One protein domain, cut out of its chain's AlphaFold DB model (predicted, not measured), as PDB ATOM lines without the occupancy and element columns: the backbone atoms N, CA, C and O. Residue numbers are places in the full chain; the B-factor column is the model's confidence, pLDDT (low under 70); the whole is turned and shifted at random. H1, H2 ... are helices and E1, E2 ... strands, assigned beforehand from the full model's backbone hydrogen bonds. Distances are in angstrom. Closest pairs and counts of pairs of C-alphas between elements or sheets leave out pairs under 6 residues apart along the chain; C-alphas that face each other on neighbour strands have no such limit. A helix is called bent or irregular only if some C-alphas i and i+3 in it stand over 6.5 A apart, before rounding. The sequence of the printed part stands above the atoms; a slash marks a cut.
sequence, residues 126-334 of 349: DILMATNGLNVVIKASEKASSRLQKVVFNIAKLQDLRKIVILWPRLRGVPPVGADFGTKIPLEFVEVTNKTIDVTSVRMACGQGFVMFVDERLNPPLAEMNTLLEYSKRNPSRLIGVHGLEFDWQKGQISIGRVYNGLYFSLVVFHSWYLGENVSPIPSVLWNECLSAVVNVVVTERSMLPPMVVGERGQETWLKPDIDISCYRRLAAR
ATOM      1  N   ASP A 126     -11.476   4.392 -20.034       51.59
ATOM      2  CA  ASP A 126     -11.285   4.033 -18.623       51.59
ATOM      3  C   ASP A 126     -10.267   4.966 -17.927       51.59
ATOM      4  O   ASP A 126     -10.363   5.207 -16.726       51.59
ATOM      5  N   ILE A 127      -9.350   5.584 -18.687       52.44
ATOM      6  CA  ILE A 127      -8.410   6.609 -18.189       52.44
ATOM      7  C   ILE A 127      -9.123   7.958 -17.953       52.44
ATOM      8  O   ILE A 127      -8.810   8.662 -16.995       52.44
ATOM      9  N   LEU A 128     -10.114   8.313 -18.782       54.09
ATOM     10  CA  LEU A 128     -10.911   9.547 -18.644       54.09
ATOM     11  C   LEU A 128     -11.964   9.462 -17.526       54.09
ATOM     12  O   LEU A 128     -12.426  10.492 -17.036       54.09
ATOM     13  N   MET A 129     -12.343   8.249 -17.122       61.88
ATOM     14  CA  MET A 129     -13.373   7.977 -16.110       61.88
ATOM     15  C   MET A 129     -12.787   7.723 -14.709       61.88
ATOM     16  O   MET A 129     -13.500   7.308 -13.800       61.88
ATOM     17  N   ALA A 130     -11.498   8.024 -14.511       56.78
ATOM     18  CA  ALA A 130     -10.785   7.884 -13.238       56.78
ATOM     19  C   ALA A 130     -11.186   8.924 -12.166       56.78
ATOM     20  O   ALA A 130     -10.667   8.903 -11.047       56.78
ATOM     21  N   THR A 131     -12.081   9.869 -12.480       63.59
ATOM     22  CA  THR A 131     -12.510  10.892 -11.518       63.59
ATOM     23  C   THR A 131     -13.455  10.314 -10.467       63.59
ATOM     24  O   THR A 131     -14.590   9.941 -10.763       63.59
ATOM     25  N   ASN A 132     -13.008  10.312  -9.211       69.38
ATOM     26  CA  ASN A 132     -13.777   9.820  -8.072       69.38
ATOM     27  C   ASN A 132     -14.775  10.863  -7.561       69.38
ATOM     28  O   ASN A 132     -14.385  11.956  -7.152       69.38
ATOM     29  N   GLY A 133     -16.061  10.521  -7.534       84.94
ATOM     30  CA  GLY A 133     -17.113  11.340  -6.934       84.94
ATOM     31  C   GLY A 133     -18.497  10.872  -7.352       84.94
ATOM     32  O   GLY A 133     -18.675  10.421  -8.483       84.94
ATOM     33  N   LEU A 134     -19.464  10.979  -6.444       93.31
ATOM     34  CA  LEU A 134     -20.841  10.572  -6.680       93.31
ATOM     35  C   LEU A 134     -21.767  11.787  -6.666       93.31
ATOM     36  O   LEU A 134     -21.780  12.564  -5.712       93.31
ATOM     37  N   ASN A 135     -22.586  11.913  -7.700       95.19
ATOM     38  CA  ASN A 135     -23.732  12.809  -7.736       95.19
ATOM     39  C   ASN A 135     -24.994  11.968  -7.842       95.19
ATOM     40  O   ASN A 135     -25.023  10.980  -8.578       95.19
ATOM     41  N   VAL A 136     -26.038  12.351  -7.119       96.38
ATOM     42  CA  VAL A 136     -27.290  11.594  -7.120       96.38
ATOM     43  C   VAL A 136     -28.391  12.443  -7.721       96.38
ATOM     44  O   VAL A 136     -28.653  13.538  -7.238       96.38
ATOM     45  N   VAL A 137     -29.035  11.937  -8.769       97.12
ATOM     46  CA  VAL A 137     -30.174  12.575  -9.428       97.12
ATOM     47  C   VAL A 137     -31.445  11.869  -8.974       97.12
ATOM     48  O   VAL A 137     -31.651  10.699  -9.288       97.12
ATOM     49  N   ILE A 138     -32.309  12.562  -8.239       96.12
ATOM     50  CA  ILE A 138     -33.572  12.012  -7.747       96.12
ATOM     51  C   ILE A 138     -34.714  12.484  -8.642       96.12
ATOM     52  O   ILE A 138     -34.959  13.682  -8.760       96.12
ATOM     53  N   LYS A 139     -35.471  11.550  -9.218       94.69
ATOM     54  CA  LYS A 139     -36.743  11.843  -9.883       94.69
ATOM     55  C   LYS A 139     -37.858  11.917  -8.847       94.69
ATOM     56  O   LYS A 139     -38.258  10.890  -8.296       94.69
ATOM     57  N   ALA A 140     -38.358  13.123  -8.593       93.94
ATOM     58  CA  ALA A 140     -39.453  13.346  -7.657       93.94
ATOM     59  C   ALA A 140     -40.824  13.108  -8.328       93.94
ATOM     60  O   ALA A 140     -41.001  13.353  -9.523       93.94
ATOM     61  N   SER A 141     -41.816  12.639  -7.566       91.69
ATOM     62  CA  SER A 141     -43.196  12.485  -8.059       91.69
ATOM     63  C   SER A 141     -43.908  13.832  -8.107       91.69
ATOM     64  O   SER A 141     -43.579  14.743  -7.353       91.69
ATOM     65  N   GLU A 142     -44.949  13.942  -8.929       90.06
ATOM     66  CA  GLU A 142     -45.785  15.151  -9.002       90.06
ATOM     67  C   GLU A 142     -46.531  15.435  -7.692       90.06
ATOM     68  O   GLU A 142     -46.730  16.587  -7.327       90.06
ATOM     69  N   LYS A 143     -46.926  14.391  -6.955       89.38
ATOM     70  CA  LYS A 143     -47.590  14.540  -5.656       89.38
ATOM     71  C   LYS A 143     -46.555  14.611  -4.540       89.38
ATOM     72  O   LYS A 143     -45.686  13.743  -4.448       89.38
ATOM     73  N   ALA A 144     -46.694  15.603  -3.663       87.44
ATOM     74  CA  ALA A 144     -45.880  15.707  -2.459       87.44
ATOM     75  C   ALA A 144     -45.986  14.420  -1.622       87.44
ATOM     76  O   ALA A 144     -47.076  13.895  -1.387       87.44
ATOM     77  N   SER A 145     -44.840  13.890  -1.196       88.12
ATOM     78  CA  SER A 145     -44.761  12.637  -0.451       88.12
ATOM     79  C   SER A 145     -43.615  12.677   0.561       88.12
ATOM     80  O   SER A 145     -42.566  13.271   0.305       88.12
ATOM     81  N   SER A 146     -43.778  11.981   1.691       89.44
ATOM     82  CA  SER A 146     -42.694  11.775   2.666       89.44
ATOM     83  C   SER A 146     -41.608  10.817   2.157       89.44
ATOM     84  O   SER A 146     -40.557  10.680   2.783       89.44
ATOM     85  N   ARG A 147     -41.831  10.155   1.008       92.56
ATOM     86  CA  ARG A 147     -40.860   9.244   0.385       92.56
ATOM     87  C   ARG A 147     -39.611   9.992  -0.048       92.56
ATOM     88  O   ARG A 147     -38.518   9.515   0.224       92.56
ATOM     89  N   LEU A 148     -39.769  11.189  -0.621       92.19
ATOM     90  CA  LEU A 148     -38.632  12.002  -1.049       92.19
ATOM     91  C   LEU A 148     -37.682  12.297   0.119       92.19
ATOM     92  O   LEU A 148     -36.481  12.094  -0.010       92.19
ATOM     93  N   GLN A 149     -38.216  12.697   1.276       90.12
ATOM     94  CA  GLN A 149     -37.402  12.974   2.461       90.12
ATOM     95  C   GLN A 149     -36.651  11.726   2.947       90.12
ATOM     96  O   GLN A 149     -35.469  11.807   3.270       90.12
ATOM     97  N   LYS A 150     -37.303  10.554   2.945       91.00
ATOM     98  CA  LYS A 150     -36.662   9.275   3.305       91.00
ATOM     99  C   LYS A 150     -35.542   8.898   2.335       91.00
ATOM    100  O   LYS A 150     -34.472   8.481   2.773       91.00
ATOM    101  N   VAL A 151     -35.778   9.076   1.036       93.62
ATOM    102  CA  VAL A 151     -34.801   8.799  -0.025       93.62
ATOM    103  C   VAL A 151     -33.593   9.726   0.110       93.62
ATOM    104  O   VAL A 151     -32.468   9.236   0.171       93.62
ATOM    105  N   VAL A 152     -33.814  11.035   0.272       92.62
ATOM    106  CA  VAL A 152     -32.750  12.027   0.515       92.62
ATOM    107  C   VAL A 152     -31.943  11.676   1.769       92.62
ATOM    108  O   VAL A 152     -30.715  11.674   1.722       92.62
ATOM    109  N   PHE A 153     -32.607  11.310   2.869       91.12
ATOM    110  CA  PHE A 153     -31.934  10.928   4.113       91.12
ATOM    111  C   PHE A 153     -31.084   9.656   3.973       91.12
ATOM    112  O   PHE A 153     -30.010   9.560   4.565       91.12
ATOM    113  N   ASN A 154     -31.543   8.671   3.198       92.12
ATOM    114  CA  ASN A 154     -30.779   7.450   2.948       92.12
ATOM    115  C   ASN A 154     -29.589   7.695   2.016       92.12
ATOM    116  O   ASN A 154     -28.494   7.221   2.307       92.12
ATOM    117  N   ILE A 155     -29.782   8.469   0.946       94.25
ATOM    118  CA  ILE A 155     -28.719   8.863   0.013       94.25
ATOM    119  C   ILE A 155     -27.639   9.673   0.728       94.25
ATOM    120  O   ILE A 155     -26.456   9.458   0.482       94.25
ATOM    121  N   ALA A 156     -28.020  10.537   1.672       92.50
ATOM    122  CA  ALA A 156     -27.078  11.350   2.435       92.50
ATOM    123  C   ALA A 156     -26.074  10.542   3.285       92.50
ATOM    124  O   ALA A 156     -25.124  11.112   3.814       92.50
ATOM    125  N   LYS A 157     -26.269   9.225   3.423       92.81
ATOM    126  CA  LYS A 157     -25.347   8.311   4.115       92.81
ATOM    127  C   LYS A 157     -24.286   7.701   3.190       92.81
ATOM    128  O   LYS A 157     -23.418   6.983   3.683       92.81
ATOM    129  N   LEU A 158     -24.370   7.921   1.875       92.62
ATOM    130  CA  LEU A 158     -23.406   7.395   0.906       92.62
ATOM    131  C   LEU A 158     -22.046   8.085   1.052       92.62
ATOM    132  O   LEU A 158     -21.959   9.290   1.287       92.62
ATOM    133  N   GLN A 159     -20.979   7.307   0.875       87.94
ATOM    134  CA  GLN A 159     -19.616   7.831   0.798       87.94
ATOM    135  C   GLN A 159     -19.376   8.502  -0.563       87.94
ATOM    136  O   GLN A 159     -20.051   8.191  -1.543       87.94
ATOM    137  N   ASP A 160     -18.419   9.430  -0.622       86.25
ATOM    138  CA  ASP A 160     -18.038  10.176  -1.835       86.25
ATOM    139  C   ASP A 160     -19.165  11.018  -2.478       86.25
ATOM    140  O   ASP A 160     -19.006  11.514  -3.601       86.25
ATOM    141  N   LEU A 161     -20.299  11.199  -1.786       92.12
ATOM    142  CA  LEU A 161     -21.431  11.990  -2.259       92.12
ATOM    143  C   LEU A 161     -21.087  13.482  -2.255       92.12
ATOM    144  O   LEU A 161     -20.834  14.079  -1.210       92.12
ATOM    145  N   ARG A 162     -21.117  14.096  -3.438       92.25
ATOM    146  CA  ARG A 162     -20.821  15.520  -3.636       92.25
ATOM    147  C   ARG A 162     -22.071  16.386  -3.569       92.25
ATOM    148  O   ARG A 162     -22.059  17.441  -2.940       92.25
ATOM    149  N   LYS A 163     -23.133  15.957  -4.252       92.25
ATOM    150  CA  LYS A 163     -24.365  16.730  -4.418       92.25
ATOM    151  C   LYS A 163     -25.551  15.816  -4.708       92.25
ATOM    152  O   LYS A 163     -25.400  14.766  -5.339       92.25
ATOM    153  N   ILE A 164     -26.732  16.253  -4.282       94.31
ATOM    154  CA  ILE A 164     -28.012  15.666  -4.672       94.31
ATOM    155  C   ILE A 164     -28.751  16.664  -5.570       94.31
ATOM    156  O   ILE A 164     -29.045  17.787  -5.161       94.31
ATOM    157  N   VAL A 165     -29.067  16.240  -6.787       95.25
ATOM    158  CA  VAL A 165     -29.874  16.981  -7.754       95.25
ATOM    159  C   VAL A 165     -31.278  16.392  -7.743       95.25
ATOM    160  O   VAL A 165     -31.457  15.198  -7.961       95.25
ATOM    161  N   ILE A 166     -32.294  17.202  -7.486       95.06
ATOM    162  CA  ILE A 166     -33.687  16.765  -7.439       95.06
ATOM    163  C   ILE A 166     -34.390  17.291  -8.686       95.06
ATOM    164  O   ILE A 166     -34.564  18.497  -8.854       95.06
ATOM    165  N   LEU A 167     -34.817  16.372  -9.548       95.44
ATOM    166  CA  LEU A 167     -35.699  16.671 -10.668       95.44
ATOM    167  C   LEU A 167     -37.089  16.946 -10.099       95.44
ATOM    168  O   LEU A 167     -37.782  16.025  -9.657       95.44
ATOM    169  N   TRP A 168     -37.462  18.219 -10.063       94.12
ATOM    170  CA  TRP A 168     -38.627  18.724  -9.353       94.12
ATOM    171  C   TRP A 168     -39.767  19.047 -10.328       94.12
ATOM    172  O   TRP A 168     -39.669  20.017 -11.080       94.12
ATOM    173  N   PRO A 169     -40.869  18.274 -10.346       93.81
ATOM    174  CA  PRO A 169     -42.000  18.571 -11.213       93.81
ATOM    175  C   PRO A 169     -42.616  19.925 -10.874       93.81
ATOM    176  O   PRO A 169     -42.995  20.158  -9.727       93.81
ATOM    177  N   ARG A 170     -42.822  20.777 -11.880       91.50
ATOM    178  CA  ARG A 170     -43.474  22.084 -11.706       91.50
ATOM    179  C   ARG A 170     -44.855  21.971 -11.045       91.50
ATOM    180  O   ARG A 170     -45.242  22.812 -10.241       91.50
ATOM    181  N   LEU A 171     -45.578  20.884 -11.331       90.56
ATOM    182  CA  LEU A 171     -46.888  20.575 -10.740       90.56
ATOM    183  C   LEU A 171     -46.834  20.240  -9.241       90.56
ATOM    184  O   LEU A 171     -47.864  20.296  -8.574       90.56
ATOM    185  N   ARG A 172     -45.656  19.904  -8.701       91.44
ATOM    186  CA  ARG A 172     -45.466  19.609  -7.274       91.44
ATOM    187  C   ARG A 172     -45.517  20.872  -6.408       91.44
ATOM    188  O   ARG A 172     -45.695  20.767  -5.197       91.44
ATOM    189  N   GLY A 173     -45.382  22.048  -7.021       89.69
ATOM    190  CA  GLY A 173     -45.327  23.339  -6.345       89.69
ATOM    191  C   GLY A 173     -43.897  23.856  -6.212       89.69
ATOM    192  O   GLY A 173     -43.005  23.443  -6.947       89.69
ATOM    193  N   VAL A 174     -43.680  24.778  -5.279       87.06
ATOM    194  CA  VAL A 174     -42.370  25.406  -5.062       87.06
ATOM    195  C   VAL A 174     -41.453  24.437  -4.297       87.06
ATOM    196  O   VAL A 174     -41.905  23.852  -3.308       87.06
ATOM    197  N   PRO A 175     -40.196  24.224  -4.736       86.44
ATOM    198  CA  PRO A 175     -39.251  23.398  -3.998       86.44
ATOM    199  C   PRO A 175     -38.948  24.012  -2.622       86.44
ATOM    200  O   PRO A 175     -38.882  25.236  -2.496       86.44
ATOM    201  N   PRO A 176     -38.768  23.183  -1.583       82.69
ATOM    202  CA  PRO A 176     -38.413  23.664  -0.253       82.69
ATOM    203  C   PRO A 176     -36.989  24.240  -0.243       82.69
ATOM    204  O   PRO A 176     -36.160  23.923  -1.103       82.69
ATOM    205  N   VAL A 177     -36.682  25.076   0.747       72.31
ATOM    206  CA  VAL A 177     -35.348  25.675   0.882       72.31
ATOM    207  C   VAL A 177     -34.429  24.623   1.508       72.31
ATOM    208  O   VAL A 177     -34.845  23.907   2.409       72.31
ATOM    209  N   GLY A 178     -33.182  24.477   1.043       61.19
ATOM    210  CA  GLY A 178     -32.327  23.309   1.344       61.19
ATOM    211  C   GLY A 178     -32.193  22.889   2.824       61.19
ATOM    212  O   GLY A 178     -31.967  21.711   3.096       61.19
ATOM    213  N   ALA A 179     -32.397  23.804   3.780       60.38
ATOM    214  CA  ALA A 179     -32.434  23.510   5.216       60.38
ATOM    215  C   ALA A 179     -33.579  22.557   5.634       60.38
ATOM    216  O   ALA A 179     -33.427  21.808   6.600       60.38
ATOM    217  N   ASP A 180     -34.680  22.519   4.880       64.44
ATOM    218  CA  ASP A 180     -35.900  21.762   5.197       64.44
ATOM    219  C   ASP A 180     -35.706  20.236   5.129       64.44
ATOM    220  O   ASP A 180     -36.474  19.467   5.711       64.44
ATOM    221  N   PHE A 181     -34.657  19.770   4.444       70.19
ATOM    222  CA  PHE A 181     -34.314  18.348   4.376       70.19
ATOM    223  C   PHE A 181     -33.379  17.886   5.503       70.19
ATOM    224  O   PHE A 181     -33.161  16.682   5.646       70.19
ATOM    225  N   GLY A 182     -32.836  18.809   6.307       68.56
ATOM    226  CA  GLY A 182     -31.997  18.484   7.464       68.56
ATOM    227  C   GLY A 182     -30.665  17.808   7.121       68.56
ATOM    228  O   GLY A 182     -30.097  17.119   7.970       68.56
ATOM    229  N   THR A 183     -30.158  17.966   5.893       76.12
ATOM    230  CA  THR A 183     -28.871  17.394   5.467       76.12
ATOM    231  C   THR A 183     -27.823  18.493   5.285       76.12
ATOM    232  O   THR A 183     -28.137  19.625   4.929       76.12
ATOM    233  N   LYS A 184     -26.550  18.161   5.532       80.88
ATOM    234  CA  LYS A 184     -25.413  19.063   5.265       80.88
ATOM    235  C   LYS A 184     -24.955  19.022   3.799       80.88
ATOM    236  O   LYS A 184     -23.994  19.695   3.445       80.88
ATOM    237  N   ILE A 185     -25.591  18.190   2.975       85.12
ATOM    238  CA  ILE A 185     -25.167  17.910   1.603       85.12
ATOM    239  C   ILE A 185     -25.856  18.909   0.672       85.12
ATOM    240  O   ILE A 185     -27.062  19.115   0.819       85.12
ATOM    241  N   PRO A 186     -25.138  19.520  -0.289       87.88
ATOM    242  CA  PRO A 186     -25.744  20.451  -1.230       87.88
ATOM    243  C   PRO A 186     -26.909  19.812  -1.998       87.88
ATOM    244  O   PRO A 186     -26.756  18.749  -2.611       87.88
ATOM    245  N   LEU A 187     -28.060  20.485  -1.964       90.94
ATOM    246  CA  LEU A 187     -29.260  20.144  -2.723       90.94
ATOM    247  C   LEU A 187     -29.441  21.155  -3.854       90.94
ATOM    248  O   LEU A 187     -29.411  22.361  -3.617       90.94
ATOM    249  N   GLU A 188     -29.664  20.662  -5.066       91.75
ATOM    250  CA  GLU A 188     -29.965  21.481  -6.238       91.75
ATOM    251  C   GLU A 188     -31.267  21.003  -6.873       91.75
ATOM    252  O   GLU A 188     -31.481  19.802  -7.021       91.75
ATOM    253  N   PHE A 189     -32.153  21.927  -7.235       91.88
ATOM    254  CA  PHE A 189     -33.444  21.597  -7.836       91.88
ATOM    255  C   PHE A 189     -33.424  21.964  -9.313       91.88
ATOM    256  O   PHE A 189     -33.162  23.112  -9.662       91.88
ATOM    257  N   VAL A 190     -33.736  20.994 -10.167       93.56
ATOM    258  CA  VAL A 190     -33.915  21.203 -11.606       93.56
ATOM    259  C   VAL A 190     -35.391  21.019 -11.912       93.56
ATOM    260  O   VAL A 190     -35.948  19.948 -11.669       93.56
ATOM    261  N   GLU A 191     -36.042  22.067 -12.410       92.19
ATOM    262  CA  GLU A 191     -37.468  22.016 -12.725       92.19
ATOM    263  C   GLU A 191     -37.747  21.050 -13.890       92.19
ATOM    264  O   GLU A 191     -37.028  21.017 -14.888       92.19
ATOM    265  N   VAL A 192     -38.824  20.273 -13.765       91.38
ATOM    266  CA  VAL A 192     -39.354  19.393 -14.812       91.38
ATOM    267  C   VAL A 192     -40.726  19.903 -15.230       91.38
ATOM    268  O   VAL A 192     -41.656  19.952 -14.417       91.38
ATOM    269  N   THR A 193     -40.879  20.233 -16.512       87.94
ATOM    270  CA  THR A 193     -42.138  20.727 -17.086       87.94
ATOM    271  C   THR A 193     -42.616  19.760 -18.162       87.94
ATOM    272  O   THR A 193     -41.865  19.413 -19.056       87.94
ATOM    273  N   ASN A 194     -43.868  19.292 -18.103       83.62
ATOM    274  CA  ASN A 194     -44.438  18.378 -19.111       83.62
ATOM    275  C   ASN A 194     -43.568  17.139 -19.419       83.62
ATOM    276  O   ASN A 194     -43.470  16.716 -20.568       83.62
ATOM    277  N   LYS A 195     -42.945  16.547 -18.388       81.19
ATOM    278  CA  LYS A 195     -41.991  15.419 -18.486       81.19
ATOM    279  C   LYS A 195     -40.677  15.733 -19.210       81.19
ATOM    280  O   LYS A 195     -39.876  14.820 -19.379       81.19
ATOM    281  N   THR A 196     -40.432  16.983 -19.589       88.81
ATOM    282  CA  THR A 196     -39.149  17.402 -20.146       88.81
ATOM    283  C   THR A 196     -38.207  17.817 -19.026       88.81
ATOM    284  O   THR A 196     -38.594  18.495 -18.070       88.81
ATOM    285  N   ILE A 197     -36.968  17.352 -19.131       90.88
ATOM    286  CA  ILE A 197     -35.887  17.635 -18.195       90.88
ATOM    287  C   ILE A 197     -34.866  18.473 -18.954       90.88
ATOM    288  O   ILE A 197     -34.446  18.074 -20.035       90.88
ATOM    289  N   ASP A 198     -34.438  19.606 -18.404       91.06
ATOM    290  CA  ASP A 198     -33.287  20.314 -18.963       91.06
ATOM    291  C   ASP A 198     -32.004  19.535 -18.641       91.06
ATOM    292  O   ASP A 198     -31.393  19.691 -17.580       91.06
ATOM    293  N   VAL A 199     -31.606  18.658 -19.567       91.12
ATOM    294  CA  VAL A 199     -30.417  17.810 -19.414       91.12
ATOM    295  C   VAL A 199     -29.150  18.653 -19.305       91.12
ATOM    296  O   VAL A 199     -28.204  18.238 -18.636       91.12
ATOM    297  N   THR A 200     -29.136  19.858 -19.877       90.12
ATOM    298  CA  THR A 200     -28.004  20.784 -19.758       90.12
ATOM    299  C   THR A 200     -27.834  21.224 -18.311       90.12
ATOM    300  O   THR A 200     -26.724  21.152 -17.782       90.12
ATOM    301  N   SER A 201     -28.928  21.597 -17.642       91.31
ATOM    302  CA  SER A 201     -28.924  21.913 -16.212       91.31
ATOM    303  C   SER A 201     -28.511  20.710 -15.364       91.31
ATOM    304  O   SER A 201     -27.654  20.848 -14.497       91.31
ATOM    305  N   VAL A 202     -29.015  19.504 -15.658       92.00
ATOM    306  CA  VAL A 202     -28.600  18.278 -14.945       92.00
ATOM    307  C   VAL A 202     -27.100  18.005 -15.112       92.00
ATOM    308  O   VAL A 202     -26.415  17.687 -14.137       92.00
ATOM    309  N   ARG A 203     -26.570  18.162 -16.332       90.75
ATOM    310  CA  ARG A 203     -25.144  18.015 -16.652       90.75
ATOM    311  C   ARG A 203     -24.296  19.013 -15.867       90.75
ATOM    312  O   ARG A 203     -23.322  18.613 -15.233       90.75
ATOM    313  N   MET A 204     -24.672  20.293 -15.895       90.00
ATOM    314  CA  MET A 204     -23.973  21.356 -15.165       90.00
ATOM    315  C   MET A 204     -24.012  21.117 -13.650       90.00
ATOM    316  O   MET A 204     -22.987  21.265 -12.986       90.00
ATOM    317  N   ALA A 205     -25.153  20.670 -13.120       89.38
ATOM    318  CA  ALA A 205     -25.336  20.385 -11.701       89.38
ATOM    319  C   ALA A 205     -24.451  19.225 -11.206       89.38
ATOM    320  O   ALA A 205     -23.864  19.324 -10.124       89.38
ATOM    321  N   CYS A 206     -24.342  18.144 -11.994       88.44
ATOM    322  CA  CYS A 206     -23.576  16.941 -11.641       88.44
ATOM    323  C   CYS A 206     -22.060  17.090 -11.864       88.44
ATOM    324  O   CYS A 206     -21.267  16.479 -11.149       88.44
ATOM    325  N   GLY A 207     -21.620  17.871 -12.854       86.50
ATOM    326  CA  GLY A 207     -20.195  18.000 -13.178       86.50
ATOM    327  C   GLY A 207     -19.548  16.663 -13.582       86.50
ATOM    328  O   GLY A 207     -20.108  15.901 -14.370       86.50
ATOM    329  N   GLN A 208     -18.349  16.370 -13.066       87.12
ATOM    330  CA  GLN A 208     -17.595  15.141 -13.371       87.12
ATOM    331  C   GLN A 208     -17.720  14.080 -12.268       87.12
ATOM    332  O   GLN A 208     -17.577  14.402 -11.086       87.12
ATOM    333  N   GLY A 209     -17.935  12.821 -12.660       90.44
ATOM    334  CA  GLY A 209     -17.970  11.653 -11.775       90.44
ATOM    335  C   GLY A 209     -19.124  10.703 -12.095       90.44
ATOM    336  O   GLY A 209     -19.748  10.784 -13.153       90.44
ATOM    337  N   PHE A 210     -19.443   9.810 -11.161       93.94
ATOM    338  CA  PHE A 210     -20.601   8.928 -11.272       93.94
ATOM    339  C   PHE A 210     -21.902   9.684 -11.001       93.94
ATOM    340  O   PHE A 210     -21.985  10.530 -10.108       93.94
ATOM    341  N   VAL A 211     -22.930   9.344 -11.768       95.69
ATOM    342  CA  VAL A 211     -24.307   9.804 -11.617       95.69
ATOM    343  C   VAL A 211     -25.154   8.599 -11.245       95.69
ATOM    344  O   VAL A 211     -25.297   7.669 -12.035       95.69
ATOM    345  N   MET A 212     -25.719   8.614 -10.041       97.25
ATOM    346  CA  MET A 212     -26.712   7.638  -9.604       97.25
ATOM    347  C   MET A 212     -28.099   8.256  -9.740       97.25
ATOM    348  O   MET A 212     -28.448   9.198  -9.037       97.25
ATOM    349  N   PHE A 213     -28.894   7.731 -10.658       97.31
ATOM    350  CA  PHE A 213     -30.286   8.100 -10.839       97.31
ATOM    351  C   PHE A 213     -31.175   7.273  -9.908       97.31
ATOM    352  O   PHE A 213     -31.047   6.051  -9.883       97.31
ATOM    353  N   VAL A 214     -32.096   7.913  -9.184       96.81
ATOM    354  CA  VAL A 214     -33.016   7.259  -8.240       96.81
ATOM    355  C   VAL A 214     -34.438   7.786  -8.432       96.81
ATOM    356  O   VAL A 214     -34.682   8.986  -8.337       96.81
ATOM    357  N   ASP A 215     -35.408   6.904  -8.652       94.38
ATOM    358  CA  ASP A 215     -36.831   7.250  -8.585       94.38
ATOM    359  C   ASP A 215     -37.282   7.265  -7.118       94.38
ATOM    360  O   ASP A 215     -37.067   6.296  -6.382       94.38
ATOM    361  N   GLU A 216     -37.929   8.349  -6.668       93.62
ATOM    362  CA  GLU A 216     -38.336   8.492  -5.262       93.62
ATOM    363  C   GLU A 216     -39.257   7.362  -4.763       93.62
ATOM    364  O   GLU A 216     -39.403   7.163  -3.554       93.62
ATOM    365  N   ARG A 217     -39.910   6.633  -5.678       92.94
ATOM    366  CA  ARG A 217     -40.835   5.542  -5.351       92.94
ATOM    367  C   ARG A 217     -40.116   4.254  -4.966       92.94
ATOM    368  O   ARG A 217     -40.725   3.445  -4.273       92.94
ATOM    369  N   LEU A 218     -38.855   4.076  -5.374       92.50
ATOM    370  CA  LEU A 218     -38.106   2.841  -5.137       92.50
ATOM    371  C   LEU A 218     -37.619   2.709  -3.688       92.50
ATOM    372  O   LEU A 218     -37.667   1.619  -3.126       92.50
ATOM    373  N   ASN A 219     -37.153   3.810  -3.086       89.19
ATOM    374  CA  ASN A 219     -36.569   3.842  -1.738       89.19
ATOM    375  C   ASN A 219     -35.567   2.692  -1.460       89.19
ATOM    376  O   ASN A 219     -35.824   1.842  -0.601       89.19
ATOM    377  N   PRO A 220     -34.432   2.645  -2.183       92.50
ATOM    378  CA  PRO A 220     -33.467   1.558  -2.054       92.50
ATOM    379  C   PRO A 220     -32.727   1.578  -0.699       92.50
ATOM    380  O   PRO A 220     -32.411   2.656  -0.183       92.50
ATOM    381  N   PRO A 221     -32.429   0.409  -0.093       93.38
ATOM    382  CA  PRO A 221     -31.559   0.314   1.073       93.38
ATOM    383  C   PRO A 221     -30.122   0.750   0.754       93.38
ATOM    384  O   PRO A 221     -29.638   0.626  -0.370       93.38
ATOM    385  N   LEU A 222     -29.407   1.211   1.785       94.12
ATOM    386  CA  LEU A 222     -28.025   1.691   1.658       94.12
ATOM    387  C   LEU A 222     -27.068   0.614   1.121       94.12
ATOM    388  O   LEU A 222     -26.190   0.926   0.323       94.12
ATOM    389  N   ALA A 223     -27.260  -0.644   1.531       93.56
ATOM    390  CA  ALA A 223     -26.454  -1.769   1.061       93.56
ATOM    391  C   ALA A 223     -26.561  -1.952  -0.461       93.56
ATOM    392  O   ALA A 223     -25.540  -2.042  -1.128       93.56
ATOM    393  N   GLU A 224     -27.777  -1.902  -1.016       94.00
ATOM    394  CA  GLU A 224     -28.009  -2.030  -2.461       94.00
ATOM    395  C   GLU A 224     -27.338  -0.895  -3.245       94.00
ATOM    396  O   GLU A 224     -26.668  -1.145  -4.244       94.00
ATOM    397  N   MET A 225     -27.450   0.350  -2.765       94.88
ATOM    398  CA  MET A 225     -26.793   1.498  -3.404       94.88
ATOM    399  C   MET A 225     -25.261   1.388  -3.375       94.88
ATOM    400  O   MET A 225     -24.610   1.715  -4.367       94.88
ATOM    401  N   ASN A 226     -24.683   0.908  -2.269       94.12
ATOM    402  CA  ASN A 226     -23.239   0.694  -2.151       94.12
ATOM    403  C   ASN A 226     -22.749  -0.422  -3.081       94.12
ATOM    404  O   ASN A 226     -21.765  -0.217  -3.786       94.12
ATOM    405  N   THR A 227     -23.456  -1.556  -3.136       93.38
ATOM    406  CA  THR A 227     -23.138  -2.654  -4.062       93.38
ATOM    407  C   THR A 227     -23.180  -2.165  -5.507       93.38
ATOM    408  O   THR A 227     -22.237  -2.374  -6.268       93.38
ATOM    409  N   LEU A 228     -24.234  -1.436  -5.885       94.19
ATOM    410  CA  LEU A 228     -24.371  -0.889  -7.233       94.19
ATOM    411  C   LEU A 228     -23.221   0.067  -7.588       94.19
ATOM    412  O   LEU A 228     -22.674   0.009  -8.692       94.19
ATOM    413  N   LEU A 229     -22.818   0.922  -6.643       92.94
ATOM    414  CA  LEU A 229     -21.689   1.832  -6.814       92.94
ATOM    415  C   LEU A 229     -20.358   1.081  -6.943       92.94
ATOM    416  O   LEU A 229     -19.525   1.469  -7.759       92.94
ATOM    417  N   GLU A 230     -20.149   0.006  -6.187       91.31
ATOM    418  CA  GLU A 230     -18.947  -0.824  -6.287       91.31
ATOM    419  C   GLU A 230     -18.819  -1.466  -7.675       91.31
ATOM    420  O   GLU A 230     -17.773  -1.346  -8.319       91.31
ATOM    421  N   TYR A 231     -19.898  -2.073  -8.181       91.62
ATOM    422  CA  TYR A 231     -19.930  -2.606  -9.546       91.62
ATOM    423  C   TYR A 231     -19.677  -1.516 -10.592       91.62
ATOM    424  O   TYR A 231     -18.980  -1.770 -11.576       91.62
ATOM    425  N   SER A 232     -20.173  -0.297 -10.354       91.38
ATOM    426  CA  SER A 232     -19.976   0.859 -11.243       91.38
ATOM    427  C   SER A 232     -18.536   1.343 -11.256       91.38
ATOM    428  O   SER A 232     -17.989   1.601 -12.324       91.38
ATOM    429  N   LYS A 233     -17.877   1.385 -10.093       88.12
ATOM    430  CA  LYS A 233     -16.446   1.705  -9.986       88.12
ATOM    431  C   LYS A 233     -15.581   0.673 -10.724       88.12
ATOM    432  O   LYS A 233     -14.575   1.047 -11.314       88.12
ATOM    433  N   ARG A 234     -15.980  -0.607 -10.734       86.44
ATOM    434  CA  ARG A 234     -15.286  -1.684 -11.471       86.44
ATOM    435  C   ARG A 234     -15.602  -1.712 -12.971       86.44
ATOM    436  O   ARG A 234     -14.823  -2.269 -13.734       86.44
ATOM    437  N   ASN A 235     -16.732  -1.140 -13.389       87.94
ATOM    438  CA  ASN A 235     -17.206  -1.138 -14.776       87.94
ATOM    439  C   ASN A 235     -17.668   0.276 -15.191       87.94
ATOM    440  O   ASN A 235     -18.846   0.464 -15.505       87.94
ATOM    441  N   PRO A 236     -16.770   1.282 -15.198       88.31
ATOM    442  CA  PRO A 236     -17.145   2.689 -15.383       88.31
ATOM    443  C   PRO A 236     -17.819   2.964 -16.733       88.31
ATOM    444  O   PRO A 236     -18.675   3.843 -16.833       88.31
ATOM    445  N   SER A 237     -17.470   2.177 -17.751       87.88
ATOM    446  CA  SER A 237     -17.988   2.276 -19.116       87.88
ATOM    447  C   SER A 237     -19.380   1.645 -19.316       87.88
ATOM    448  O   SER A 237     -19.912   1.697 -20.419       87.88
ATOM    449  N   ARG A 238     -19.993   1.020 -18.298       90.25
ATOM    450  CA  ARG A 238     -21.293   0.330 -18.437       90.25
ATOM    451  C   ARG A 238     -22.416   1.071 -17.722       90.25
ATOM    452  O   ARG A 238     -22.214   1.719 -16.700       90.25
ATOM    453  N   LEU A 239     -23.631   0.915 -18.247       95.38
ATOM    454  CA  LEU A 239     -24.856   1.295 -17.549       95.38
ATOM    455  C   LEU A 239     -25.215   0.174 -16.572       95.38
ATOM    456  O   LEU A 239     -25.380  -0.976 -16.990       95.38
ATOM    457  N   ILE A 240     -25.331   0.493 -15.286       96.44
ATOM    458  CA  ILE A 240     -25.569  -0.499 -14.232       96.44
ATOM    459  C   ILE A 240     -26.838  -0.130 -13.480       96.44
ATOM    460  O   ILE A 240     -26.995   1.009 -13.061       96.44
ATOM    461  N   GLY A 241     -27.756  -1.065 -13.290       95.88
ATOM    462  CA  GLY A 241     -29.009  -0.802 -12.590       95.88
ATOM    463  C   GLY A 241     -29.589  -2.052 -11.958       95.88
ATOM    464  O   GLY A 241     -28.983  -3.117 -11.997       95.88
ATOM    465  N   VAL A 242     -30.775  -1.915 -11.374       94.25
ATOM    466  CA  VAL A 242     -31.425  -3.014 -10.629       94.25
ATOM    467  C   VAL A 242     -32.629  -3.625 -11.353       94.25
ATOM    468  O   VAL A 242     -33.065  -4.715 -11.007       94.25
ATOM    469  N   HIS A 243     -33.152  -2.962 -12.391       93.12
ATOM    470  CA  HIS A 243     -34.274  -3.460 -13.193       93.12
ATOM    471  C   HIS A 243     -33.910  -3.491 -14.680       93.12
ATOM    472  O   HIS A 243     -33.793  -2.441 -15.316       93.12
ATOM    473  N   GLY A 244     -33.760  -4.697 -15.227       91.69
ATOM    474  CA  GLY A 244     -33.561  -4.935 -16.656       91.69
ATOM    475  C   GLY A 244     -34.839  -4.731 -17.468       91.69
ATOM    476  O   GLY A 244     -35.928  -5.110 -17.036       91.69
ATOM    477  N   LEU A 245     -34.688  -4.143 -18.651       90.25
ATOM    478  CA  LEU A 245     -35.721  -4.037 -19.673       90.25
ATOM    479  C   LEU A 245     -35.325  -4.866 -20.882       90.25
ATOM    480  O   LEU A 245     -34.202  -4.765 -21.373       90.25
ATOM    481  N   GLU A 246     -36.271  -5.640 -21.380       89.19
ATOM    482  CA  GLU A 246     -36.216  -6.258 -22.689       89.19
ATOM    483  C   GLU A 246     -37.109  -5.444 -23.607       89.19
ATOM    484  O   GLU A 246     -38.332  -5.455 -23.481       89.19
ATOM    485  N   PHE A 247     -36.509  -4.702 -24.524       85.62
ATOM    486  CA  PHE A 247     -37.257  -4.271 -25.690       85.62
ATOM    487  C   PHE A 247     -37.342  -5.495 -26.651       85.62
ATOM    488  O   PHE A 247     -36.422  -6.317 -26.745       85.62
ATOM    489  N   ASP A 248     -38.483  -5.701 -27.298       81.88
ATOM    490  CA  ASP A 248     -38.670  -6.691 -28.365       81.88
ATOM    491  C   ASP A 248     -38.936  -5.900 -29.644       81.88
ATOM    492  O   ASP A 248     -39.975  -5.246 -29.784       81.88
ATOM    493  N   TRP A 249     -37.967  -5.918 -30.558       73.06
ATOM    494  CA  TRP A 249     -37.941  -5.046 -31.726       73.06
ATOM    495  C   TRP A 249     -39.001  -5.470 -32.734       73.06
ATOM    496  O   TRP A 249     -39.653  -4.622 -33.338       73.06
ATOM    497  N   GLN A 250     -39.221  -6.781 -32.871       71.94
ATOM    498  CA  GLN A 250     -40.200  -7.324 -33.805       71.94
ATOM    499  C   GLN A 250     -41.625  -7.018 -33.353       71.94
ATOM    500  O   GLN A 250     -42.498  -6.753 -34.179       71.94
ATOM    501  N   LYS A 251     -41.869  -7.031 -32.038       77.00
ATOM    502  CA  LYS A 251     -43.198  -6.765 -31.469       77.00
ATOM    503  C   LYS A 251     -43.418  -5.299 -31.100       77.00
ATOM    504  O   LYS A 251     -44.556  -4.895 -30.866       77.00
ATOM    505  N   GLY A 252     -42.356  -4.496 -31.031       74.75
ATOM    506  CA  GLY A 252     -42.406  -3.101 -30.594       74.75
ATOM    507  C   GLY A 252     -42.928  -2.937 -29.163       74.75
ATOM    508  O   GLY A 252     -43.641  -1.963 -28.891       74.75
ATOM    509  N   GLN A 253     -42.608  -3.900 -28.291       81.31
ATOM    510  CA  GLN A 253     -43.050  -4.012 -26.895       81.31
ATOM    511  C   GLN A 253     -41.855  -3.927 -25.941       81.31
ATOM    512  O   GLN A 253     -40.742  -4.281 -26.321       81.31
ATOM    513  N   ILE A 254     -42.080  -3.467 -24.708       82.44
ATOM    514  CA  ILE A 254     -41.071  -3.500 -23.641       82.44
ATOM    515  C   ILE A 254     -41.592  -4.380 -22.509       82.44
ATOM    516  O   ILE A 254     -42.643  -4.107 -21.931       82.44
ATOM    517  N   SER A 255     -40.830  -5.408 -22.159       83.06
ATOM    518  CA  SER A 255     -41.080  -6.296 -21.028       83.06
ATOM    519  C   SER A 255     -39.987  -6.165 -19.971       83.06
ATOM    520  O   SER A 255     -38.862  -5.741 -20.230       83.06
ATOM    521  N   ILE A 256     -40.326  -6.531 -18.737       82.25
ATOM    522  CA  ILE A 256     -39.341  -6.757 -17.677       82.25
ATOM    523  C   ILE A 256     -39.059  -8.257 -17.673       82.25
ATOM    524  O   ILE A 256     -39.986  -9.054 -17.542       82.25
ATOM    525  N   GLY A 257     -37.795  -8.635 -17.855       71.12
ATOM    526  CA  GLY A 257     -37.417 -10.013 -18.156       71.12
ATOM    527  C   GLY A 257     -36.126 -10.478 -17.488       71.12
ATOM    528  O   GLY A 257     -35.427  -9.736 -16.790       71.12
ATOM    529  N   ARG A 258     -35.825 -11.767 -17.677       78.94
ATOM    530  CA  ARG A 258     -34.520 -12.350 -17.318       78.94
ATOM    531  C   ARG A 258     -33.453 -11.955 -18.334       78.94
ATOM    532  O   ARG A 258     -32.340 -11.636 -17.939       78.94
ATOM    533  N   VAL A 259     -33.832 -11.973 -19.605       87.88
ATOM    534  CA  VAL A 259     -33.075 -11.395 -20.708       87.88
ATOM    535  C   VAL A 259     -33.410  -9.909 -20.757       87.88
ATOM    536  O   VAL A 259     -34.556  -9.530 -20.529       87.88
ATOM    537  N   TYR A 260     -32.412  -9.064 -20.977       91.12
ATOM    538  CA  TYR A 260     -32.580  -7.619 -21.012       91.12
ATOM    539  C   TYR A 260     -31.551  -6.987 -21.956       91.12
ATOM    540  O   TYR A 260     -30.469  -7.523 -22.170       91.12
ATOM    541  N   ASN A 261     -31.885  -5.839 -22.531       91.62
ATOM    542  CA  ASN A 261     -31.027  -5.044 -23.420       91.62
ATOM    543  C   ASN A 261     -31.051  -3.546 -23.080       91.62
ATOM    544  O   ASN A 261     -30.386  -2.740 -23.723       91.62
ATOM    545  N   GLY A 262     -31.780  -3.180 -22.028       93.06
ATOM    546  CA  GLY A 262     -31.780  -1.862 -21.416       93.06
ATOM    547  C   GLY A 262     -32.010  -1.960 -19.911       93.06
ATOM    548  O   GLY A 262     -32.186  -3.042 -19.347       93.06
ATOM    549  N   LEU A 263     -32.028  -0.809 -19.253       93.88
ATOM    550  CA  LEU A 263     -32.314  -0.649 -17.834       93.88
ATOM    551  C   LEU A 263     -33.444   0.353 -17.634       93.88
ATOM    552  O   LEU A 263     -33.483   1.417 -18.259       93.88
ATOM    553  N   TYR A 264     -34.345   0.026 -16.713       92.62
ATOM    554  CA  TYR A 264     -35.374   0.951 -16.267       92.62
ATOM    555  C   TYR A 264     -34.780   1.932 -15.257       92.62
ATOM    556  O   TYR A 264     -34.200   1.521 -14.249       92.62
ATOM    557  N   PHE A 265     -35.000   3.231 -15.478       93.06
ATOM    558  CA  PHE A 265     -34.489   4.340 -14.661       93.06
ATOM    559  C   PHE A 265     -35.223   4.458 -13.312       93.06
ATOM    560  O   PHE A 265     -35.927   5.422 -13.024       93.06
ATOM    561  N   SER A 266     -35.068   3.424 -12.491       93.62
ATOM    562  CA  SER A 266     -35.568   3.301 -11.116       93.62
ATOM    563  C   SER A 266     -34.429   3.473 -10.118       93.62
ATOM    564  O   SER A 266     -34.535   4.267  -9.190       93.62
ATOM    565  N   LEU A 267     -33.335   2.751 -10.346       96.06
ATOM    566  CA  LEU A 267     -32.036   2.938  -9.723       96.06
ATOM    567  C   LEU A 267     -30.975   2.491 -10.729       96.06
ATOM    568  O   LEU A 267     -30.903   1.309 -11.073       96.06
ATOM    569  N   VAL A 268     -30.223   3.457 -11.251       97.06
ATOM    570  CA  VAL A 268     -29.240   3.260 -12.324       97.06
ATOM    571  C   VAL A 268     -28.020   4.133 -12.052       97.06
ATOM    572  O   VAL A 268     -28.164   5.270 -11.618       97.06
ATOM    573  N   VAL A 269     -26.825   3.625 -12.324       96.94
ATOM    574  CA  VAL A 269     -25.554   4.335 -12.210       96.94
ATOM    575  C   VAL A 269     -24.845   4.319 -13.559       96.94
ATOM    576  O   VAL A 269     -24.790   3.297 -14.244       96.94
ATOM    577  N   PHE A 270     -24.318   5.476 -13.938       95.25
ATOM    578  CA  PHE A 270     -23.468   5.673 -15.109       95.25
ATOM    579  C   PHE A 270     -22.538   6.858 -14.872       95.25
ATOM    580  O   PHE A 270     -22.716   7.632 -13.934       95.25
ATOM    581  N   HIS A 271     -21.532   7.027 -15.718       93.00
ATOM    582  CA  HIS A 271     -20.613   8.153 -15.604       93.00
ATOM    583  C   HIS A 271     -21.154   9.412 -16.296       93.00
ATOM    584  O   HIS A 271     -21.704   9.344 -17.396       93.00
ATOM    585  N   SER A 272     -20.941  10.586 -15.699       91.94
ATOM    586  CA  SER A 272     -21.472  11.859 -16.203       91.94
ATOM    587  C   SER A 272     -20.952  12.245 -17.588       91.94
ATOM    588  O   SER A 272     -21.606  13.022 -18.281       91.94
ATOM    589  N   TRP A 273     -19.826  11.665 -18.024       90.00
ATOM    590  CA  TRP A 273     -19.300  11.826 -19.384       90.00
ATOM    591  C   TRP A 273     -20.376  11.580 -20.441       90.00
ATOM    592  O   TRP A 273     -20.466  12.364 -21.377       90.00
ATOM    593  N   TYR A 274     -21.250  10.583 -20.248       91.62
ATOM    594  CA  TYR A 274     -22.310  10.250 -21.203       91.62
ATOM    595  C   TYR A 274     -23.356  11.353 -21.406       91.62
ATOM    596  O   TYR A 274     -24.072  11.316 -22.399       91.62
ATOM    597  N   LEU A 275     -23.432  12.343 -20.511       91.44
ATOM    598  CA  LEU A 275     -24.300  13.516 -20.663       91.44
ATOM    599  C   LEU A 275     -23.652  14.631 -21.506       91.44
ATOM    600  O   LEU A 275     -24.224  15.708 -21.636       91.44
ATOM    601  N   GLY A 276     -22.440  14.428 -22.033       86.81
ATOM    602  CA  GLY A 276     -21.719  15.426 -22.821       86.81
ATOM    603  C   GLY A 276     -22.330  15.678 -24.205       86.81
ATOM    604  O   GLY A 276     -22.780  14.759 -24.882       86.81
ATOM    605  N   GLU A 277     -22.261  16.927 -24.677       78.38
ATOM    606  CA  GLU A 277     -22.852  17.361 -25.960       78.38
ATOM    607  C   GLU A 277     -22.267  16.641 -27.184       78.38
ATOM    608  O   GLU A 277     -22.974  16.395 -28.154       78.38
ATOM    609  N   ASN A 278     -20.994  16.243 -27.125       78.94
ATOM    610  CA  ASN A 278     -20.311  15.576 -28.237       78.94
ATOM    611  C   ASN A 278     -20.391  14.043 -28.164       78.94
ATOM    612  O   ASN A 278     -19.776  13.346 -28.975       78.94
ATOM    613  N   VAL A 279     -21.125  13.493 -27.190       80.75
ATOM    614  CA  VAL A 279     -21.175  12.042 -26.978       80.75
ATOM    615  C   VAL A 279     -22.114  11.354 -27.950       80.75
ATOM    616  O   VAL A 279     -21.874  10.208 -28.300       80.75
ATOM    617  N   SER A 280     -23.144  12.005 -28.470       83.50
ATOM    618  CA  SER A 280     -23.940  11.404 -29.537       83.50
ATOM    619  C   SER A 280     -24.593  12.495 -30.372       83.50
ATOM    620  O   SER A 280     -25.082  13.468 -29.803       83.50
ATOM    621  N   PRO A 281     -24.668  12.344 -31.704       84.19
ATOM    622  CA  PRO A 281     -25.391  13.268 -32.586       84.19
ATOM    623  C   PRO A 281     -26.929  13.168 -32.442       84.19
ATOM    624  O   PRO A 281     -27.664  13.442 -33.390       84.19
ATOM    625  N   ILE A 282     -27.435  12.731 -31.284       86.69
ATOM    626  CA  ILE A 282     -28.863  12.697 -30.958       86.69
ATOM    627  C   ILE A 282     -29.339  14.131 -30.667       86.69
ATOM    628  O   ILE A 282     -28.711  14.822 -29.861       86.69
ATOM    629  N   PRO A 283     -30.458  14.586 -31.264       88.31
ATOM    630  CA  PRO A 283     -31.005  15.918 -31.018       88.31
ATOM    631  C   PRO A 283     -31.287  16.194 -29.535       88.31
ATOM    632  O   PRO A 283     -31.836  15.343 -28.831       88.31
ATOM    633  N   SER A 284     -31.013  17.419 -29.081       88.25
ATOM    634  CA  SER A 284     -31.253  17.865 -27.695       88.25
ATOM    635  C   SER A 284     -32.708  17.694 -27.237       88.25
ATOM    636  O   SER A 284     -32.962  17.413 -26.069       88.25
ATOM    637  N   VAL A 285     -33.672  17.777 -28.159       91.31
ATOM    638  CA  VAL A 285     -35.094  17.517 -27.878       91.31
ATOM    639  C   VAL A 285     -35.305  16.102 -27.328       91.31
ATOM    640  O   VAL A 285     -36.024  15.926 -26.348       91.31
ATOM    641  N   LEU A 286     -34.645  15.093 -27.911       91.44
ATOM    642  CA  LEU A 286     -34.750  13.713 -27.434       91.44
ATOM    643  C   LEU A 286     -34.017  13.517 -26.109       91.44
ATOM    644  O   LEU A 286     -34.505  12.776 -25.266       91.44
ATOM    645  N   TRP A 287     -32.899  14.208 -25.881       92.62
ATOM    646  CA  TRP A 287     -32.266  14.216 -24.560       92.62
ATOM    647  C   TRP A 287     -33.231  14.715 -23.481       92.62
ATOM    648  O   TRP A 287     -33.397  14.055 -22.456       92.62
ATOM    649  N   ASN A 288     -33.924  15.824 -23.741       92.69
ATOM    650  CA  ASN A 288     -34.814  16.446 -22.766       92.69
ATOM    651  C   ASN A 288     -36.106  15.655 -22.522       92.69
ATOM    652  O   ASN A 288     -36.589  15.598 -21.394       92.69
ATOM    653  N   GLU A 289     -36.679  15.045 -23.560       92.38
ATOM    654  CA  GLU A 289     -37.947  14.306 -23.466       92.38
ATOM    655  C   GLU A 289     -37.771  12.820 -23.121       92.38
ATOM    656  O   GLU A 289     -38.680  12.205 -22.566       92.38
ATOM    657  N   CYS A 290     -36.623  12.235 -23.466       92.62
ATOM    658  CA  CYS A 290     -36.405  10.788 -23.508       92.62
ATOM    659  C   CYS A 290     -35.093  10.354 -22.838       92.62
ATOM    660  O   CYS A 290     -34.504   9.350 -23.239       92.62
ATOM    661  N   LEU A 291     -34.635  11.085 -21.814       92.81
ATOM    662  CA  LEU A 291     -33.344  10.879 -21.144       92.81
ATOM    663  C   LEU A 291     -33.021   9.402 -20.842       92.81
ATOM    664  O   LEU A 291     -31.923   8.949 -21.154       92.81
ATOM    665  N   SER A 292     -33.964   8.639 -20.276       92.75
ATOM    666  CA  SER A 292     -33.767   7.217 -19.940       92.75
ATOM    667  C   SER A 292     -33.444   6.365 -21.170       92.75
ATOM    668  O   SER A 292     -32.484   5.592 -21.164       92.75
ATOM    669  N   ALA A 293     -34.226   6.517 -22.238       92.56
ATOM    670  CA  ALA A 293     -34.035   5.788 -23.485       92.56
ATOM    671  C   ALA A 293     -32.744   6.216 -24.195       92.56
ATOM    672  O   ALA A 293     -31.995   5.371 -24.682       92.56
ATOM    673  N   VAL A 294     -32.446   7.518 -24.199       94.06
ATOM    674  CA  VAL A 294     -31.224   8.053 -24.809       94.06
ATOM    675  C   VAL A 294     -29.982   7.518 -24.105       94.06
ATOM    676  O   VAL A 294     -29.085   7.029 -24.778       94.06
ATOM    677  N   VAL A 295     -29.928   7.539 -22.771       95.31
ATOM    678  CA  VAL A 295     -28.759   7.039 -22.029       95.31
ATOM    679  C   VAL A 295     -28.564   5.534 -22.239       95.31
ATOM    680  O   VAL A 295     -27.431   5.108 -22.440       95.31
ATOM    681  N   ASN A 296     -29.637   4.732 -22.274       94.75
ATOM    682  CA  ASN A 296     -29.543   3.307 -22.626       94.75
ATOM    683  C   ASN A 296     -28.868   3.091 -23.990       94.75
ATOM    684  O   ASN A 296     -27.954   2.275 -24.112       94.75
ATOM    685  N   VAL A 297     -29.287   3.855 -25.002       92.44
ATOM    686  CA  VAL A 297     -28.743   3.767 -26.362       92.44
ATOM    687  C   VAL A 297     -27.304   4.275 -26.422       92.44
ATOM    688  O   VAL A 297     -26.433   3.570 -26.915       92.44
ATOM    689  N   VAL A 298     -27.034   5.464 -25.887       92.44
ATOM    690  CA  VAL A 298     -25.725   6.126 -25.979       92.44
ATOM    691  C   VAL A 298     -24.649   5.362 -25.218       92.44
ATOM    692  O   VAL A 298     -23.539   5.212 -25.724       92.44
ATOM    693  N   VAL A 299     -24.951   4.863 -24.016       93.00
ATOM    694  CA  VAL A 299     -23.976   4.081 -23.246       93.00
ATOM    695  C   VAL A 299     -23.658   2.779 -23.970       93.00
ATOM    696  O   VAL A 299     -22.485   2.438 -24.094       93.00
ATOM    697  N   THR A 300     -24.666   2.085 -24.505       91.12
ATOM    698  CA  THR A 300     -24.448   0.836 -25.249       91.12
ATOM    699  C   THR A 300     -23.686   1.081 -26.553       91.12
ATOM    700  O   THR A 300     -22.709   0.392 -26.816       91.12
ATOM    701  N   GLU A 301     -24.043   2.114 -27.324       87.25
ATOM    702  CA  GLU A 301     -23.359   2.499 -28.571       87.25
ATOM    703  C   GLU A 301     -21.885   2.862 -28.332       87.25
ATOM    704  O   GLU A 301     -21.015   2.518 -29.129       87.25
ATOM    705  N   ARG A 302     -21.581   3.566 -27.236       85.94
ATOM    706  CA  ARG A 302     -20.216   4.022 -26.938       85.94
ATOM    707  C   ARG A 302     -19.350   2.970 -26.269       85.94
ATOM    708  O   ARG A 302     -18.147   2.966 -26.500       85.94
ATOM    709  N   SER A 303     -19.935   2.134 -25.418       84.75
ATOM    710  CA  SER A 303     -19.200   1.078 -24.721       84.75
ATOM    711  C   SER A 303     -19.114  -0.211 -25.527       84.75
ATOM    712  O   SER A 303     -18.205  -0.997 -25.292       84.75
ATOM    713  N   MET A 304     -20.055  -0.435 -26.452       83.31
ATOM    714  CA  MET A 304     -20.268  -1.711 -27.142       83.31
ATOM    715  C   MET A 304     -20.473  -2.884 -26.167       83.31
ATOM    716  O   MET A 304     -20.204  -4.037 -26.496       83.31
ATOM    717  N   LEU A 305     -20.961  -2.592 -24.956       84.44
ATOM    718  CA  LEU A 305     -21.213  -3.561 -23.896       84.44
ATOM    719  C   LEU A 305     -22.692  -3.529 -23.499       84.44
ATOM    720  O   LEU A 305     -23.282  -2.450 -23.414       84.44
ATOM    721  N   PRO A 306     -23.303  -4.686 -23.187       91.25
ATOM    722  CA  PRO A 306     -24.664  -4.705 -22.679       91.25
ATOM    723  C   PRO A 306     -24.733  -4.072 -21.278       91.25
ATOM    724  O   PRO A 306     -23.728  -4.046 -20.551       91.25
ATOM    725  N   PRO A 307     -25.912  -3.615 -20.832       93.81
ATOM    726  CA  PRO A 307     -26.096  -3.148 -19.461       93.81
ATOM    727  C   PRO A 307     -25.837  -4.247 -18.410       93.81
ATOM    728  O   PRO A 307     -25.797  -5.445 -18.711       93.81
ATOM    729  N   MET A 308     -25.671  -3.851 -17.146       94.19
ATOM    730  CA  MET A 308     -25.556  -4.765 -15.999       94.19
ATOM    731  C   MET A 308     -26.772  -4.646 -15.091       94.19
ATOM    732  O   MET A 308     -27.081  -3.552 -14.621       94.19
ATOM    733  N   VAL A 309     -27.417  -5.775 -14.799       94.19
ATOM    734  CA  VAL A 309     -28.423  -5.862 -13.737       94.19
ATOM    735  C   VAL A 309     -27.772  -6.430 -12.480       94.19
ATOM    736  O   VAL A 309     -27.265  -7.553 -12.499       94.19
ATOM    737  N   VAL A 310     -27.781  -5.650 -11.400       93.06
ATOM    738  CA  VAL A 310     -27.204  -6.014 -10.100       93.06
ATOM    739  C   VAL A 310     -28.317  -6.210  -9.072       93.06
ATOM    740  O   VAL A 310     -29.231  -5.389  -8.975       93.06
ATOM    741  N   GLY A 311     -28.214  -7.275  -8.283       86.62
ATOM    742  CA  GLY A 311     -29.157  -7.647  -7.238       86.62
ATOM    743  C   GLY A 311     -30.322  -8.516  -7.719       86.62
ATOM    744  O   GLY A 311     -30.409  -8.940  -8.872       86.62
ATOM    745  N   GLU A 312     -31.240  -8.784  -6.790       80.75
ATOM    746  CA  GLU A 312     -32.346  -9.737  -6.965       80.75
ATOM    747  C   GLU A 312     -33.727  -9.068  -7.038       80.75
ATOM    748  O   GLU A 312     -34.750  -9.720  -6.817       80.75
ATOM    749  N   ARG A 313     -33.802  -7.762  -7.338       82.31
ATOM    750  CA  ARG A 313     -35.100  -7.076  -7.390       82.31
ATOM    751  C   ARG A 313     -36.038  -7.707  -8.422       82.31
ATOM    752  O   ARG A 313     -35.689  -7.923  -9.584       82.31
ATOM    753  N   GLY A 314     -37.251  -8.006  -7.959       73.81
ATOM    754  CA  GLY A 314     -38.369  -8.440  -8.790       73.81
ATOM    755  C   GLY A 314     -39.101  -7.265  -9.437       73.81
ATOM    756  O   GLY A 314     -38.705  -6.110  -9.318       73.81
ATOM    757  N   GLN A 315     -40.208  -7.553 -10.121       75.50
ATOM    758  CA  GLN A 315     -41.041  -6.517 -10.722       75.50
ATOM    759  C   GLN A 315     -41.829  -5.749  -9.647       75.50
ATOM    760  O   GLN A 315     -42.683  -6.310  -8.964       75.50
ATOM    761  N   GLU A 316     -41.580  -4.448  -9.527       82.50
ATOM    762  CA  GLU A 316     -42.381  -3.546  -8.696       82.50
ATOM    763  C   GLU A 316     -43.733  -3.229  -9.362       82.50
ATOM    764  O   GLU A 316     -43.813  -2.967 -10.563       82.50
ATOM    765  N   THR A 317     -44.811  -3.153  -8.581       82.75
ATOM    766  CA  THR A 317     -46.185  -2.951  -9.097       82.75
ATOM    767  C   THR A 317     -46.414  -1.605  -9.791       82.75
ATOM    768  O   THR A 317     -47.327  -1.457 -10.603       82.75
ATOM    769  N   TRP A 318     -45.599  -0.600  -9.472       84.31
ATOM    770  CA  TRP A 318     -45.671   0.740 -10.054       84.31
ATOM    771  C   TRP A 318     -44.776   0.914 -11.289       84.31
ATOM    772  O   TRP A 318     -44.868   1.957 -11.951       84.31
ATOM    773  N   LEU A 319     -43.921  -0.068 -11.604       82.81
ATOM    774  CA  LEU A 319     -43.094  -0.059 -12.807       82.81
ATOM    775  C   LEU A 319     -43.977  -0.315 -14.025       82.81
ATOM    776  O   LEU A 319     -44.557  -1.386 -14.190       82.81
ATOM    777  N   LYS A 320     -44.060   0.693 -14.892       82.25
ATOM    778  CA  LYS A 320     -44.772   0.618 -16.167       82.25
ATOM    779  C   LYS A 320     -43.750   0.763 -17.298       82.25
ATOM    780  O   LYS A 320     -43.375   1.899 -17.599       82.25
ATOM    781  N   PRO A 321     -43.257  -0.350 -17.871       69.56
ATOM    782  CA  PRO A 321     -42.219  -0.323 -18.905       69.56
ATOM    783  C   PRO A 321     -42.677   0.376 -20.194       69.56
ATOM    784  O   PRO A 321     -41.867   1.002 -20.872       69.56
ATOM    785  N   ASP A 322     -43.984   0.382 -20.471       66.06
ATOM    786  CA  ASP A 322     -44.553   0.973 -21.688       66.06
ATOM    787  C   ASP A 322     -44.374   2.495 -21.807       66.06
ATOM    788  O   ASP A 322     -44.549   3.058 -22.889       66.06
ATOM    789  N   ILE A 323     -44.028   3.177 -20.706       68.25
ATOM    790  CA  ILE A 323     -43.912   4.643 -20.656       68.25
ATOM    791  C   ILE A 323     -42.870   5.166 -21.655       68.25
ATOM    792  O   ILE A 323     -43.075   6.239 -22.224       68.25
ATOM    793  N   ASP A 324     -41.810   4.398 -21.917       76.62
ATOM    794  CA  ASP A 324     -40.685   4.843 -22.744       76.62
ATOM    795  C   ASP A 324     -40.746   4.307 -24.192       76.62
ATOM    796  O   ASP A 324     -39.886   4.645 -25.006       76.62
ATOM    797  N   ILE A 325     -41.770   3.523 -24.576       85.06
ATOM    798  CA  ILE A 325     -41.872   2.925 -25.929       85.06
ATOM    799  C   ILE A 325     -41.825   3.993 -27.027       85.06
ATOM    800  O   ILE A 325     -41.153   3.823 -28.047       85.06
ATOM    801  N   SER A 326     -42.530   5.112 -26.836       87.88
ATOM    802  CA  SER A 326     -42.547   6.208 -27.811       87.88
ATOM    803  C   SER A 326     -41.162   6.833 -27.999       87.88
ATOM    804  O   SER A 326     -40.794   7.181 -29.121       87.88
ATOM    805  N   CYS A 327     -40.373   6.919 -26.928       89.94
ATOM    806  CA  CYS A 327     -39.003   7.413 -26.952       89.94
ATOM    807  C   CYS A 327     -38.076   6.486 -27.738       89.94
ATOM    808  O   CYS A 327     -37.373   6.950 -28.637       89.94
ATOM    809  N   TYR A 328     -38.130   5.178 -27.478       87.81
ATOM    810  CA  TYR A 328     -37.343   4.200 -28.230       87.81
ATOM    811  C   TYR A 328     -37.717   4.170 -29.717       87.81
ATOM    812  O   TYR A 328     -36.827   4.147 -30.562       87.81
ATOM    813  N   ARG A 329     -39.009   4.282 -30.066       86.75
ATOM    814  CA  ARG A 329     -39.449   4.384 -31.473       86.75
ATOM    815  C   ARG A 329     -38.909   5.635 -32.170       86.75
ATOM    816  O   ARG A 329     -38.455   5.554 -33.307       86.75
ATOM    817  N   ARG A 330     -38.932   6.788 -31.494       88.62
ATOM    818  CA  ARG A 330     -38.372   8.041 -32.031       88.62
ATOM    819  C   ARG A 330     -36.857   7.967 -32.208       88.62
ATOM    820  O   ARG A 330     -36.346   8.514 -33.177       88.62
ATOM    821  N   LEU A 331     -36.155   7.280 -31.306       87.69
ATOM    822  CA  LEU A 331     -34.719   7.028 -31.437       87.69
ATOM    823  C   LEU A 331     -34.421   6.074 -32.598       87.69
ATOM    824  O   LEU A 331     -33.536   6.360 -33.397       87.69
ATOM    825  N   ALA A 332     -35.196   4.995 -32.744       82.88
ATOM    826  CA  ALA A 332     -35.001   3.977 -33.778       82.88
ATOM    827  C   ALA A 332     -35.064   4.539 -35.208       82.88
ATOM    828  O   ALA A 332     -34.396   4.012 -36.094       82.88
ATOM    829  N   ALA A 333     -35.776   5.654 -35.427       79.25
ATOM    830  CA  ALA A 333     -35.824   6.349 -36.716       79.25
ATOM    831  C   ALA A 333     -34.430   6.690 -37.286       79.25
ATOM    832  O   ALA A 333     -34.270   6.786 -38.500       79.25
ATOM    833  N   ARG A 334     -33.411   6.838 -36.429       77.56
ATOM    834  CA  ARG A 334     -32.021   7.074 -36.841       77.56
ATOM    835  C   ARG A 334     -31.328   5.832 -37.418       77.56
ATOM    836  O   ARG A 334     -30.431   5.992 -38.239       77.56
TER     837      ARG A 334
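Overview. This is residues 126 to 334 of the 349 residues of an uncharacterized protein of Necator americanus (UniProt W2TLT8). A strongly twisted sheet of five strands makes the middle of three layers, with H1 and H4 over one face and H3 and the kinked H6 on the other. Toward one end of the longest axis H7 packs on H6 and on the small hairpin E5 and E6; H2 lies near the other end. The printed part has 209 residues with seven named helices and eight named strands, in the order E1 H1 E2 H2 E3 H3 E4 H4 E5 E6 E7 H5 H6 E8 H7. The sheet runs E3 E2 E1 E4 E7 and is mixed, as is the class, helices and strands; the whole is compact, with a radius of gyration of the C-alphas of 16.1 A and spans of 50 by 39 by 35 A.

Arrangement. Start at E1, residues 134 to 139, parallel to E4, residues 210 to 215, with N 137 and O 212 at 2.8 A, within hydrogen-bond range. E2, residues 161 to 169, is parallel to E1, with N 138 and O 165 at 2.8 A. Edge strand E3, residues 187 to 193, is parallel to E2, with N 190 and O 166 at 2.9 A; edge strand E7, residues 267 to 271, is antiparallel to E4, with N 213 and O 268 at 2.7 A. H1, residues 146 to 155, and H4, residues 222 to 234, are on the same face, each at a height over the sheet of 9.6 A. H3, residues 199 to 206, is on the opposite face at 8.1 A. H2, residues 178 to 181, only grazes the sheet. E1, H1, E2 and E2, H2, E3 are strand-helix-strand units, parallel neighbours with a helix between; E3, H3, E4 is a split one, with E2 and E1 between its strands, and the three crossovers are right-handed. The hub is H6, residues 284 to 303, irregular, with C-alphas 289 and 292 at 9.0 A. It touches H7, residues 321 to 332, also irregular, with C-alphas 323 and 326 at 7.5 A; the closest C-alphas of the two, Cys 290 and Cys 327, are 5.5 A apart. H5, residues 272 to 275, touches H6, closest at the C-alphas of Tyr 274 and Val 299, 6.7 A. The hairpin of E5, residues 244 to 248, and E6, residues 253 to 255, has N 246 and O 255 at 2.8 A. E8, residues 308 to 310, pairs with no named strand. Every O i to N i+4 pair is within hydrogen-bond range in H1, H3 and H4; H6 has 14 of 16 and H7 5 of 8, while H2 and H5 are too short for one.

Along the chain. Find C-alpha 134 at (-20.841, 10.572, -6.680), where E1 begins; E2 is 23.4 A long and H6 20.9 A. H7 ends at C-alpha 332, (-35.001, 3.977, -33.778).

Size, cuts and confidence. Look at the C-alphas of Ala 179 and Gln 250, the two farthest apart, at 50.3 A. The printed part has no cut, and its long link is E6 to E7. pLDDT is under 70 at residues 126 to 132, 178 to 180, 182 and 321 to 323.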